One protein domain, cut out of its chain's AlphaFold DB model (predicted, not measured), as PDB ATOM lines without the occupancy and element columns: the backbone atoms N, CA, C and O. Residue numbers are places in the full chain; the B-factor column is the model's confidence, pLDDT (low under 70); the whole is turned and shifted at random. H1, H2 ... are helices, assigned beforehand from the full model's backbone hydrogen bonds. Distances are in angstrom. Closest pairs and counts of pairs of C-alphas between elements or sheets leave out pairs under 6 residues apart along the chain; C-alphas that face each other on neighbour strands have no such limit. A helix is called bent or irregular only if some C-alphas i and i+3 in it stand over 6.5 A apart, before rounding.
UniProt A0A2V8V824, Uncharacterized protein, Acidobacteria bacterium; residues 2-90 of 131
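This is residues 2 to 90 of the 131 residues of an uncharacterized protein of Acidobacteria bacterium (UniProt A0A2V8V824). The long helix H3 makes one side of an open ring of chain, and H1 lies in the middle of that ring, slanting beside H3. H2 sits near the beginning of H1 on a different side from H3, H5 runs beside H1 on a further side, the opposite way and with its line at only 5 degrees to that of H1, and little H4 is at one end beside H5; contacts between the helices are few. The 89 printed residues have five named helices, in the order H1, H2, H3, H4, H5, and no named strand; the class is all helix, with 50 of the 89 printed residues in the helices. The whole is only just compact, close to loose, with a radius of gyration of the C-alphas of 14.4 A, and the C-alphas span 39 by 28 by 19 A.

Begin with H3, residues 42 to 61: find C-alpha 42 at (143.320, 214.379, 83.479), and from there the helix runs 28.2 A to C-alpha 61 at (138.791, 200.986, 107.911). Go back to the first printed residue, Ala 2, whose C-alpha is at (143.490, 202.566, 91.050); here H1 begins, residues 2 to 14, and it measures 16.3 A from first to last C-alpha. H1 is neither bent nor irregular, but only just: C-alphas 11 and 14 are 6.2 A apart. H2 is residues 25 to 30, 8.4 A long. After H3 come H4, residues 65 to 68, 4.9 A long, and H5, residues 84 to 90, 10.1 A long. H5 ends with C-alpha 90 at (151.804, 196.996, 99.156).

Start from H3 and look at its residues 48 to 56, which alone touch H1. The closest C-alphas of this pair are those of Ala 2 and Gly 52, 5.5 A apart. The two helices run the same way at a shallow tilt of 30 degrees. From H1 look next to H2, which is close but not clearly touching; their closest C-alphas, those of Ser 3 and Phe 29, are 7.5 A apart. These two run opposite ways at a steep tilt of 49 degrees. H5 is also close to H1 but not clearly touching, with the closest C-alphas, those of Asp 8 and Leu 88, 6.6 A apart. H1 and H5 run opposite ways at a shallow tilt of 5 degrees. H4 and H5 only just touch, with 3 pairs of C-alphas within 8 A, the closest being those of Ala 68 and Phe 85 at 5.0 A. H3 is apart from H2, H4 and H5, and H1 is apart from H4. In H2 and H3 every O i to N i+4 pair is within hydrogen-bond range; in H1 it is 8 of 9 and in H5 2 of 3, while H4 is too short for such a pair.

To see the full extent, find the C-alphas of Lys 37 and Ala 66, the two farthest apart at 42.7 A. The first and last printed C-alphas, those of Ala 2 and Gly 90, are 12.9 A apart, and the printed part has no cut. H3 to H4 is a tight link of 3 residues, and H1 to H2 is a short link of 10. The links H2 to H3, with 11 residues, and H4 to H5, with 15, are long. In the latter, residues 69 to 83, you will find a short antiparallel pairing of residues 71 to 72 with residues 82 to 83. The mean pLDDT of the printed part is 87.4; look for values under 70 at residue 2 and at residues 33 to 39, which lie in the link from H2 to H3.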
ATOM      1  N   ALA A   2     144.782 203.259  90.956       61.16
ATOM      2  CA  ALA A   2     143.490 202.566  91.050       61.16
ATOM      3  C   ALA A   2     143.608 201.044  90.804       61.16
ATOM      4  O   ALA A   2     142.921 200.245  91.418       61.16
ATOM      5  N   SER A   3     144.553 200.624  89.959       78.38
ATOM      6  CA  SER A   3     144.830 199.210  89.681       78.38
ATOM      7  C   SER A   3     145.186 198.359  90.910       78.38
ATOM      8  O   SER A   3     144.786 197.201  90.960       78.38
ATOM      9  N   MET A   4     145.930 198.900  91.885       86.38
ATOM     10  CA  MET A   4     146.321 198.144  93.086       86.38
ATOM     11  C   MET A   4     145.194 198.101  94.115       86.38
ATOM     12  O   MET A   4     144.919 197.049  94.676       86.38
ATOM     13  N   THR A   5     144.463 199.204  94.291       88.94
ATOM     14  CA  THR A   5     143.308 199.214  95.196       88.94
ATOM     15  C   THR A   5     142.185 198.302  94.695       88.94
ATOM     16  O   THR A   5     141.547 197.616  95.490       88.94
ATOM     17  N   LEU A   6     141.984 198.218  93.376       88.75
ATOM     18  CA  LEU A   6     141.078 197.246  92.757       88.75
ATOM     19  C   LEU A   6     141.545 195.802  92.963       88.75
ATOM     20  O   LEU A   6     140.725 194.938  93.260       88.75
ATOM     21  N   PHE A   7     142.846 195.542  92.820       90.88
ATOM     22  CA  PHE A   7     143.420 194.225  93.090       90.88
ATOM     23  C   PHE A   7     143.169 193.792  94.539       90.88
ATOM     24  O   PHE A   7     142.683 192.683  94.769       90.88
ATOM     25  N   ASP A   8     143.404 194.680  95.505       93.38
ATOM     26  CA  ASP A   8     143.182 194.379  96.919       93.38
ATOM     27  C   ASP A   8     141.725 194.024  97.215       93.38
ATOM     28  O   ASP A   8     141.448 193.015  97.866       93.38
ATOM     29  N   LEU A   9     140.785 194.827  96.709       93.19
ATOM     30  CA  LEU A   9     139.353 194.575  96.872       93.19
ATOM     31  C   LEU A   9     138.967 193.226  96.258       93.19
ATOM     32  O   LEU A   9     138.268 192.431  96.886       93.19
ATOM     33  N   HIS A  10     139.483 192.922  95.071       93.31
ATOM     34  CA  HIS A  10     139.188 191.669  94.394       93.31
ATOM     35  C   HIS A  10     139.694 190.445  95.173       93.31
ATOM     36  O   HIS A  10     138.960 189.478  95.388       93.31
ATOM     37  N   ILE A  11     140.939 190.482  95.649       93.50
ATOM     38  CA  ILE A  11     141.563 189.344  96.334       93.50
ATOM     39  C   ILE A  11     141.075 189.197  97.772       93.50
ATOM     40  O   ILE A  11     140.774 188.084  98.215       93.50
ATOM     41  N   HIS A  12     141.016 190.299  98.517       94.12
ATOM     42  CA  HIS A  12     140.831 190.273  99.964       94.12
ATOM     43  C   HIS A  12     139.387 190.549 100.395       94.12
ATOM     44  O   HIS A  12     138.985 190.037 101.443       94.12
ATOM     45  N   ALA A  13     138.593 191.286  99.610       92.44
ATOM     46  CA  ALA A  13     137.190 191.568  99.926       92.44
ATOM     47  C   ALA A  13     136.225 190.605  99.218       92.44
ATOM     48  O   ALA A  13     135.371 190.004  99.874       92.44
ATOM     49  N   GLU A  14     136.373 190.453  97.899       93.19
ATOM     50  CA  GLU A  14     135.444 189.698  97.048       93.19
ATOM     51  C   GLU A  14     135.736 188.196  97.096       93.19
ATOM     52  O   GLU A  14     134.899 187.414  97.545       93.19
ATOM     53  N   GLN A  15     136.936 187.781  96.678       92.44
ATOM     54  CA  GLN A  15     137.305 186.362  96.637       92.44
ATOM     55  C   GLN A  15     137.740 185.810  97.999       92.44
ATOM     56  O   GLN A  15     137.688 184.601  98.216       92.44
ATOM     57  N   LYS A  16     138.218 186.683  98.898       92.00
ATOM     58  CA  LYS A  16     138.795 186.330 100.209       92.00
ATOM     59  C   LYS A  16     139.824 185.196 100.124       92.00
ATOM     60  O   LYS A  16     139.904 184.350 101.016       92.00
ATOM     61  N   ARG A  17     140.638 185.177  99.062       91.88
ATOM     62  CA  ARG A  17     141.576 184.075  98.797       91.88
ATOM     63  C   ARG A  17     142.530 183.872  99.971       91.88
ATOM     64  O   ARG A  17     143.010 184.848 100.545       91.88
ATOM     65  N   THR A  18     142.825 182.617 100.283       93.44
ATOM     66  CA  THR A  18     143.871 182.201 101.235       93.44
ATOM     67  C   THR A  18     145.135 181.707 100.526       93.44
ATOM     68  O   THR A  18     146.171 181.540 101.159       93.44
ATOM     69  N   SER A  19     145.077 181.517  99.204       92.56
ATOM     70  CA  SER A  19     146.224 181.183  98.361       92.56
ATOM     71  C   SER A  19     146.137 181.900  97.014       92.56
ATOM     72  O   SER A  19     145.062 182.023  96.416       92.56
ATOM     73  N   MET A  20     147.286 182.366  96.529       92.62
ATOM     74  CA  MET A  20     147.451 182.980  95.211       92.62
ATOM     75  C   MET A  20     147.793 181.962  94.117       92.62
ATOM     76  O   MET A  20     147.960 182.340  92.960       92.62
ATOM     77  N   GLU A  21     147.886 180.672  94.448       90.88
ATOM     78  CA  GLU A  21     148.074 179.626  93.445       90.88
ATOM     79  C   GLU A  21     146.931 179.627  92.424       90.88
ATOM     80  O   GLU A  21     145.752 179.772  92.765       90.88
ATOM     81  N   GLY A  22     147.305 179.512  91.147       88.62
ATOM     82  CA  GLY A  22     146.373 179.545  90.023       88.62
ATOM     83  C   GLY A  22     145.704 180.901  89.770       88.62
ATOM     84  O   GLY A  22     144.827 180.967  88.916       88.62
ATOM     85  N   PHE A  23     146.073 181.974  90.483       90.88
ATOM     86  CA  PHE A  23     145.571 183.311  90.168       90.88
ATOM     87  C   PHE A  23     146.276 183.868  88.924       90.88
ATOM     88  O   PHE A  23     147.504 183.993  88.906       90.88
ATOM     89  N   ASP A  24     145.510 184.228  87.893       90.06
ATOM     90  CA  ASP A  24     146.057 184.841  86.683       90.06
ATOM     91  C   ASP A  24     146.226 186.357  86.866       90.06
ATOM     92  O   ASP A  24     145.347 187.173  86.580       90.06
ATOM     93  N   PHE A  25     147.407 186.741  87.351       87.94
ATOM     94  CA  PHE A  25     147.783 188.147  87.504       87.94
ATOM     95  C   PHE A  25     147.799 188.897  86.174       87.94
ATOM     96  O   PHE A  25     147.486 190.086  86.127       87.94
ATOM     97  N   ARG A  26     148.197 188.225  85.091       87.00
ATOM     98  CA  ARG A  26     148.350 188.864  83.789       87.00
ATOM     99  C   ARG A  26     146.988 189.203  83.212       87.00
ATOM    100  O   ARG A  26     146.809 190.327  82.753       87.00
ATOM    101  N   GLU A  27     146.058 188.257  83.236       89.44
ATOM    102  CA  GLU A  27     144.684 188.466  82.786       89.44
ATOM    103  C   GLU A  27     144.011 189.567  83.606       89.44
ATOM    104  O   GLU A  27     143.476 190.515  83.027       89.44
ATOM    105  N   PHE A  28     144.133 189.513  84.937       88.44
ATOM    106  CA  PHE A  28     143.565 190.535  85.813       88.44
ATOM    107  C   PHE A  28     144.064 191.939  85.446       88.44
ATOM    108  O   PHE A  28     143.262 192.837  85.193       88.44
ATOM    109  N   PHE A  29     145.385 192.142  85.358       84.50
ATOM    110  CA  PHE A  29     145.942 193.464  85.055       84.50
ATOM    111  C   PHE A  29     145.781 193.890  83.594       84.50
ATOM    112  O   PHE A  29     145.739 195.090  83.333       84.50
ATOM    113  N   ALA A  30     145.638 192.954  82.651       83.88
ATOM    114  CA  ALA A  30     145.284 193.272  81.269       83.88
ATOM    115  C   ALA A  30     143.856 193.830  81.154       83.88
ATOM    116  O   ALA A  30     143.601 194.676  80.297       83.88
ATOM    117  N   GLY A  31     142.944 193.396  82.030       77.06
ATOM    118  CA  GLY A  31     141.589 193.941  82.137       77.06
ATOM    119  C   GLY A  31     141.527 195.337  82.763       77.06
ATOM    120  O   GLY A  31     140.517 196.027  82.627       77.06
ATOM    121  N   VAL A  32     142.600 195.790  83.420       76.06
ATOM    122  CA  VAL A  32     142.678 197.141  83.985       76.06
ATOM    123  C   VAL A  32     143.191 198.108  82.910       76.06
ATOM    124  O   VAL A  32     144.257 197.871  82.334       76.06
ATOM    125  N   PRO A  33     142.491 199.225  82.632       65.88
ATOM    126  CA  PRO A  33     142.909 200.176  81.607       65.88
ATOM    127  C   PRO A  33     144.259 200.813  81.972       65.88
ATOM    128  O   PRO A  33     144.349 201.692  82.828       65.88
ATOM    129  N   THR A  34     145.325 200.337  81.326       62.94
ATOM    130  CA  THR A  34     146.731 200.702  81.596       62.94
ATOM    131  C   THR A  34     147.441 201.325  80.386       62.94
ATOM    132  O   THR A  34     148.601 201.713  80.489       62.94
ATOM    133  N   ASN A  35     146.766 201.455  79.236       56.97
ATOM    134  CA  ASN A  35     147.356 201.981  78.001       56.97
ATOM    135  C   ASN A  35     147.368 203.521  77.961       56.97
ATOM    136  O   ASN A  35     146.314 204.154  77.992       56.97
ATOM    137  N   GLU A  36     148.551 204.111  77.769       55.72
ATOM    138  CA  GLU A  36     148.781 205.556  77.623       55.72
ATOM    139  C   GLU A  36     148.007 206.182  76.447       55.72
ATOM    140  O   GLU A  36     147.499 207.293  76.559       55.72
ATOM    141  N   LYS A  37     147.821 205.454  75.334       56.25
ATOM    142  CA  LYS A  37     147.039 205.940  74.174       56.25
ATOM    143  C   LYS A  37     145.534 206.004  74.434       56.25
ATOM    144  O   LYS A  37     144.808 206.646  73.681       56.25
ATOM    145  N   SER A  38     145.077 205.318  75.472       60.66
ATOM    146  CA  SER A  38     143.691 205.313  75.938       60.66
ATOM    147  C   SER A  38     143.565 206.031  77.281       60.66
ATOM    148  O   SER A  38     142.546 205.875  77.952       60.66
ATOM    149  N   ALA A  39     144.597 206.783  77.691       65.00
ATOM    150  CA  ALA A  39     144.589 207.500  78.952       65.00
ATOM    151  C   ALA A  39     143.429 208.501  78.940       65.00
ATOM    152  O   ALA A  39     143.350 209.344  78.038       65.00
ATOM    153  N   PRO A  40     142.509 208.405  79.910       72.88
ATOM    154  CA  PRO A  40     141.389 209.314  79.954       72.88
ATOM    155  C   PRO A  40     141.898 210.730  80.276       72.88
ATOM    156  O   PRO A  40     143.017 210.900  80.782       72.88
ATOM    157  N   PRO A  41     141.115 211.773  79.964       87.12
ATOM    158  CA  PRO A  41     141.408 213.141  80.364       87.12
ATOM    159  C   PRO A  41     141.885 213.238  81.819       87.12
ATOM    160  O   PRO A  41     141.425 212.506  82.693       87.12
ATOM    161  N   LYS A  42     142.776 214.193  82.119       87.06
ATOM    162  CA  LYS A  42     143.320 214.379  83.479       87.06
ATOM    163  C   LYS A  42     142.228 214.431  84.558       87.06
ATOM    164  O   LYS A  42     142.444 213.906  85.645       87.06
ATOM    165  N   ALA A  43     141.096 215.077  84.270       89.62
ATOM    166  CA  ALA A  43     139.969 215.169  85.197       89.62
ATOM    167  C   ALA A  43     139.419 213.783  85.568       89.62
ATOM    168  O   ALA A  43     139.239 213.500  86.747       89.62
ATOM    169  N   ASP A  44     139.266 212.906  84.582       87.31
ATOM    170  CA  ASP A  44     138.769 211.544  84.767       87.31
ATOM    171  C   ASP A  44     139.786 210.678  85.515       87.31
ATOM    172  O   ASP A  44     139.410 209.895  86.382       87.31
ATOM    173  N   ILE A  45     141.091 210.861  85.255       85.81
ATOM    174  CA  ILE A  45     142.148 210.207  86.044       85.81
ATOM    175  C   ILE A  45     142.039 210.626  87.512       85.81
ATOM    176  O   ILE A  45     142.075 209.776  88.395       85.81
ATOM    177  N   VAL A  46     141.910 211.927  87.789       89.56
ATOM    178  CA  VAL A  46     141.796 212.435  89.164       89.56
ATOM    179  C   VAL A  46     140.532 211.903  89.838       89.56
ATOM    180  O   VAL A  46     140.627 211.430  90.967       89.56
ATOM    181  N   ALA A  47     139.394 211.910  89.142       89.56
ATOM    182  CA  ALA A  47     138.140 211.368  89.657       89.56
ATOM    183  C   ALA A  47     138.257 209.869  89.976       89.56
ATOM    184  O   ALA A  47     137.887 209.447  91.065       89.56
ATOM    185  N   ALA A  48     138.851 209.074  89.081       86.38
ATOM    186  CA  ALA A  48     139.063 207.643  89.302       86.38
ATOM    187  C   ALA A  48     140.036 207.352  90.458       86.38
ATOM    188  O   ALA A  48     139.873 206.367  91.177       86.38
ATOM    189  N   LEU A  49     141.061 208.192  90.648       88.44
ATOM    190  CA  LEU A  49     141.976 208.079  91.787       88.44
ATOM    191  C   LEU A  49     141.290 208.417  93.114       88.44
ATOM    192  O   LEU A  49     141.601 207.775  94.113       88.44
ATOM    193  N   GLN A  50     140.396 209.408  93.122       91.06
ATOM    194  CA  GLN A  50     139.604 209.774  94.297       91.06
ATOM    195  C   GLN A  50     138.612 208.666  94.645       91.06
ATOM    196  O   GLN A  50     138.729 208.082  95.713       91.06
ATOM    197  N   ASP A  51     137.739 208.285  93.710       90.19
ATOM    198  CA  ASP A  51     136.729 207.239  93.918       90.19
ATOM    199  C   ASP A  51     137.354 205.901  94.345       90.19
ATOM    200  O   ASP A  51     136.970 205.300  95.350       90.19
ATOM    201  N   GLY A  52     138.395 205.460  93.631       88.00
ATOM    202  CA  GLY A  52     139.102 204.225  93.961       88.00
ATOM    203  C   GLY A  52     139.869 204.290  95.286       88.00
ATOM    204  O   GLY A  52     140.065 203.250  95.917       88.00
ATOM    205  N   GLY A  53     140.316 205.480  95.697       90.38
ATOM    206  CA  GLY A  53     140.973 205.713  96.982       90.38
ATOM    207  C   GLY A  53     139.982 205.701  98.142       90.38
ATOM    208  O   GLY A  53     140.204 204.980  99.111       90.38
ATOM    209  N   ASP A  54     138.872 206.424  98.006       93.94
ATOM    210  CA  ASP A  54     137.816 206.532  99.013       93.94
ATOM    211  C   ASP A  54     137.172 205.164  99.266       93.94
ATOM    212  O   ASP A  54     137.121 204.702 100.405       93.94
ATOM    213  N   ARG A  55     136.808 204.433  98.201       92.88
ATOM    214  CA  ARG A  55     136.256 203.072  98.312       92.88
ATOM    215  C   ARG A  55     137.212 202.108  99.018       92.88
ATOM    216  O   ARG A  55     136.769 201.252  99.784       92.88
ATOM    217  N   TRP A  56     138.511 202.195  98.730       93.38
ATOM    218  CA  TRP A  56     139.509 201.337  99.370       93.38
ATOM    219  C   TRP A  56     139.710 201.719 100.837       93.38
ATOM    220  O   TRP A  56     139.762 200.829 101.681       93.38
ATOM    221  N   CYS A  57     139.756 203.017 101.150       94.19
ATOM    222  CA  CYS A  57     139.867 203.518 102.519       94.19
ATOM    223  C   CYS A  57     138.678 203.060 103.370       94.19
ATOM    224  O   CYS A  57     138.880 202.412 104.394       94.19
ATOM    225  N   ASP A  58     137.453 203.277 102.884       95.88
ATOM    226  CA  ASP A  58     136.211 202.846 103.534       95.88
ATOM    227  C   ASP A  58     136.198 201.344 103.837       95.88
ATOM    228  O   ASP A  58     135.673 200.899 104.862       95.88
ATOM    229  N   TRP A  59     136.747 200.540 102.924       95.69
ATOM    230  CA  TRP A  59     136.836 199.098 103.102       95.69
ATOM    231  C   TRP A  59     137.907 198.706 104.126       95.69
ATOM    232  O   TRP A  59     137.614 197.915 105.024       95.69
ATOM    233  N   VAL A  60     139.121 199.262 104.028       94.56
ATOM    234  CA  VAL A  60     140.223 198.963 104.958       94.56
ATOM    235  C   VAL A  60     139.868 199.369 106.386       94.56
ATOM    236  O   VAL A  60     140.124 198.600 107.308       94.56
ATOM    237  N   GLU A  61     139.223 200.519 106.585       95.12
ATOM    238  CA  GLU A  61     138.791 200.986 107.911       95.12
ATOM    239  C   GLU A  61     137.784 200.047 108.588       95.12
ATOM    240  O   GLU A  61     137.671 200.025 109.814       95.12
ATOM    241  N   ARG A  62     137.054 199.252 107.801       95.81
ATOM    242  CA  ARG A  62     136.059 198.287 108.287       95.81
ATOM    243  C   ARG A  62     136.578 196.851 108.304       95.81
ATOM    244  O   ARG A  62     135.827 195.951 108.688       95.81
ATOM    245  N   LEU A  63     137.817 196.612 107.875       94.56
ATOM    246  CA  LEU A  63     138.404 195.279 107.830       94.56
ATOM    247  C   LEU A  63     138.623 194.760 109.263       94.56
ATOM    248  O   LEU A  63     139.358 195.386 110.028       94.56
ATOM    249  N   PRO A  64     138.036 193.612 109.651       95.50
ATOM    250  CA  PRO A  64     138.256 193.060 110.982       95.50
ATOM    251  C   PRO A  64     139.725 192.688 111.197       95.50
ATOM    252  O   PRO A  64     140.332 192.042 110.342       95.50
ATOM    253  N   GLU A  65     140.275 193.002 112.372       95.69
ATOM    254  CA  GLU A  65     141.666 192.671 112.722       95.69
ATOM    255  C   GLU A  65     141.954 191.170 112.578       95.69
ATOM    256  O   GLU A  65     142.966 190.785 111.998       95.69
ATOM    257  N   ALA A  66     141.010 190.321 113.003       95.19
ATOM    258  CA  ALA A  66     141.099 188.871 112.849       95.19
ATOM    259  C   ALA A  66     141.278 188.431 111.386       95.19
ATOM    260  O   ALA A  66     141.976 187.456 111.132       95.19
ATOM    261  N   GLN A  67     140.690 189.161 110.432       93.38
ATOM    262  CA  GLN A  67     140.878 188.907 109.005       93.38
ATOM    263  C   GLN A  67     142.207 189.493 108.504       93.38
ATOM    264  O   GLN A  67     142.877 188.888 107.672       93.38
ATOM    265  N   ALA A  68     142.615 190.662 109.005       94.12
ATOM    266  CA  ALA A  68     143.854 191.326 108.600       94.12
ATOM    267  C   ALA A  68     145.114 190.496 108.921       94.12
ATOM    268  O   ALA A  68     146.080 190.526 108.156       94.12
ATOM    269  N   VAL A  69     145.091 189.731 110.017       96.19
ATOM    270  CA  VAL A  69     146.206 188.863 110.440       96.19
ATOM    271  C   VAL A  69     146.212 187.482 109.775       96.19
ATOM    272  O   VAL A  69     147.154 186.717 109.977       96.19
ATOM    273  N   GLU A  70     145.198 187.142 108.971       95.69
ATOM    274  CA  GLU A  70     145.186 185.886 108.214       95.69
ATOM    275  C   GLU A  70     146.353 185.832 107.229       95.69
ATOM    276  O   GLU A  70     146.612 186.793 106.499       95.69
ATOM    277  N   PHE A  71     147.018 184.681 107.159       94.94
ATOM    278  CA  PHE A  71     148.069 184.441 106.180       94.94
ATOM    279  C   PHE A  71     147.486 184.015 104.832       94.94
ATOM    280  O   PHE A  71     146.554 183.214 104.749       94.94
ATOM    281  N   VAL A  72     148.074 184.557 103.772       94.31
ATOM    282  CA  VAL A  72     147.813 184.206 102.383       94.31
ATOM    283  C   VAL A  72     149.073 183.575 101.811       94.31
ATOM    284  O   VAL A  72     150.141 184.201 101.761       94.31
ATOM    285  N   THR A  73     148.941 182.340 101.337       94.12
ATOM    286  CA  THR A  73     150.023 181.641 100.651       94.12
ATOM    287  C   THR A  73     150.263 182.275  99.294       94.12
ATOM    288  O   THR A  73     149.365 182.351  98.453       94.12
ATOM    289  N   ARG A  74     151.483 182.765  99.062       89.06
ATOM    290  CA  ARG A  74     151.801 183.465  97.810       89.06
ATOM    291  C   ARG A  74     152.287 182.533  96.707       89.06
ATOM    292  O   ARG A  74     152.127 182.885  95.542       89.06
ATOM    293  N   GLY A  75     152.815 181.351  97.032       83.06
ATOM    294  CA  GLY A  75     153.258 180.363  96.040       83.06
ATOM    295  C   GLY A  75     154.137 180.986  94.944       83.06
ATOM    296  O   GLY A  75     155.103 181.692  95.227       83.06
ATOM    297  N   GLY A  76     153.766 180.792  93.674       75.00
ATOM    298  CA  GLY A  76     154.467 181.386  92.524       75.00
ATOM    299  C   GLY A  76     154.429 182.924  92.440       75.00
ATOM    300  O   GLY A  76     155.192 183.503  91.671       75.00
ATOM    301  N   ALA A  77     153.585 183.601  93.227       75.50
ATOM    302  CA  ALA A  77     153.471 185.064  93.270       75.50
ATOM    303  C   ALA A  77     154.525 185.745  94.169       75.50
ATOM    304  O   ALA A  77     154.530 186.969  94.331       75.50
ATOM    305  N   GLY A  78     155.412 184.971  94.794       76.88
ATOM    306  CA  GLY A  78     156.574 185.480  95.514       76.88
ATOM    307  C   GLY A  78     156.919 184.658  96.751       76.88
ATOM    308  O   GLY A  78     156.163 183.774  97.146       76.88
ATOM    309  N   PRO A  79     158.066 184.948  97.382       78.50
ATOM    310  CA  PRO A  79     158.558 184.140  98.482       78.50
ATOM    311  C   PRO A  79     157.674 184.289  99.724       78.50
ATOM    312  O   PRO A  79     157.307 185.412 100.098       78.50
ATOM    313  N   GLY A  80     157.412 183.142 100.355       87.31
ATOM    314  CA  GLY A  80     156.772 183.012 101.660       87.31
ATOM    315  C   GLY A  80     155.300 183.416 101.709       87.31
ATOM    316  O   GLY A  80     154.758 184.080 100.820       87.31
ATOM    317  N   ASP A  81     154.666 183.029 102.806       92.50
ATOM    318  CA  ASP A  81     153.325 183.481 103.146       92.50
ATOM    319  C   ASP A  81     153.402 184.896 103.727       92.50
ATOM    320  O   ASP A  81     154.392 185.271 104.360       92.50
ATOM    321  N   LYS A  82     152.364 185.698 103.493       94.12
ATOM    322  CA  LYS A  82     152.219 187.030 104.094       94.12
ATOM    323  C   LYS A  82     150.863 187.154 104.750       94.12
ATOM    324  O   LYS A  82     149.889 186.604 104.240       94.12
ATOM    325  N   SER A  83     150.784 187.923 105.824       95.00
ATOM    326  CA  SER A  83     149.490 188.364 106.339       95.00
ATOM    327  C   SER A  83     148.759 189.221 105.298       95.00
ATOM    328  O   SER A  83     149.389 189.892 104.469       95.00
ATOM    329  N   ARG A  84     147.421 189.249 105.342       94.88
ATOM    330  CA  ARG A  84     146.632 190.164 104.500       94.88
ATOM    331  C   ARG A  84     147.060 191.607 104.727       94.88
ATOM    332  O   ARG A  84     147.205 192.347 103.763       94.88
ATOM    333  N   PHE A  85     147.326 191.986 105.973       94.88
ATOM    334  CA  PHE A  85     147.803 193.322 106.312       94.88
ATOM    335  C   PHE A  85     149.096 193.696 105.568       94.88
ATOM    336  O   PHE A  85     149.156 194.752 104.940       94.88
ATOM    337  N   GLU A  86     150.103 192.818 105.547       93.81
ATOM    338  CA  GLU A  86     151.341 193.060 104.789       93.81
ATOM    339  C   GLU A  86     151.108 193.147 103.278       93.81
ATOM    340  O   GLU A  86     151.823 193.874 102.587       93.81
ATOM    341  N   MET A  87     150.137 192.402 102.741       92.62
ATOM    342  CA  MET A  87     149.763 192.518 101.330       92.62
ATOM    343  C   MET A  87     149.109 193.874 101.035       92.62
ATOM    344  O   MET A  87     149.506 194.529 100.073       92.62
ATOM    345  N   LEU A  88     148.202 194.340 101.899       94.38
ATOM    346  CA  LEU A  88     147.506 195.626 101.757       94.38
ATOM    347  C   LEU A  88     148.438 196.839 101.873       94.38
ATOM    348  O   LEU A  88     148.239 197.842 101.187       94.38
ATOM    349  N   ILE A  89     149.502 196.751 102.680       93.38
ATOM    350  CA  ILE A  89     150.555 197.783 102.717       93.38
ATOM    351  C   ILE A  89     151.170 197.995 101.325       93.38
ATOM    352  O   ILE A  89     151.504 199.130 100.970       93.38
ATOM    353  N   GLY A  90     151.255 196.939 100.510       90.75
ATOM    354  CA  GLY A  90     151.804 196.996  99.156       90.75
ATOM    355  C   GLY A  90     151.127 198.050  98.273       90.75
ATOM    356  O   GLY A  90     151.815 198.758  97.537       90.75
TER     357      GLY A  90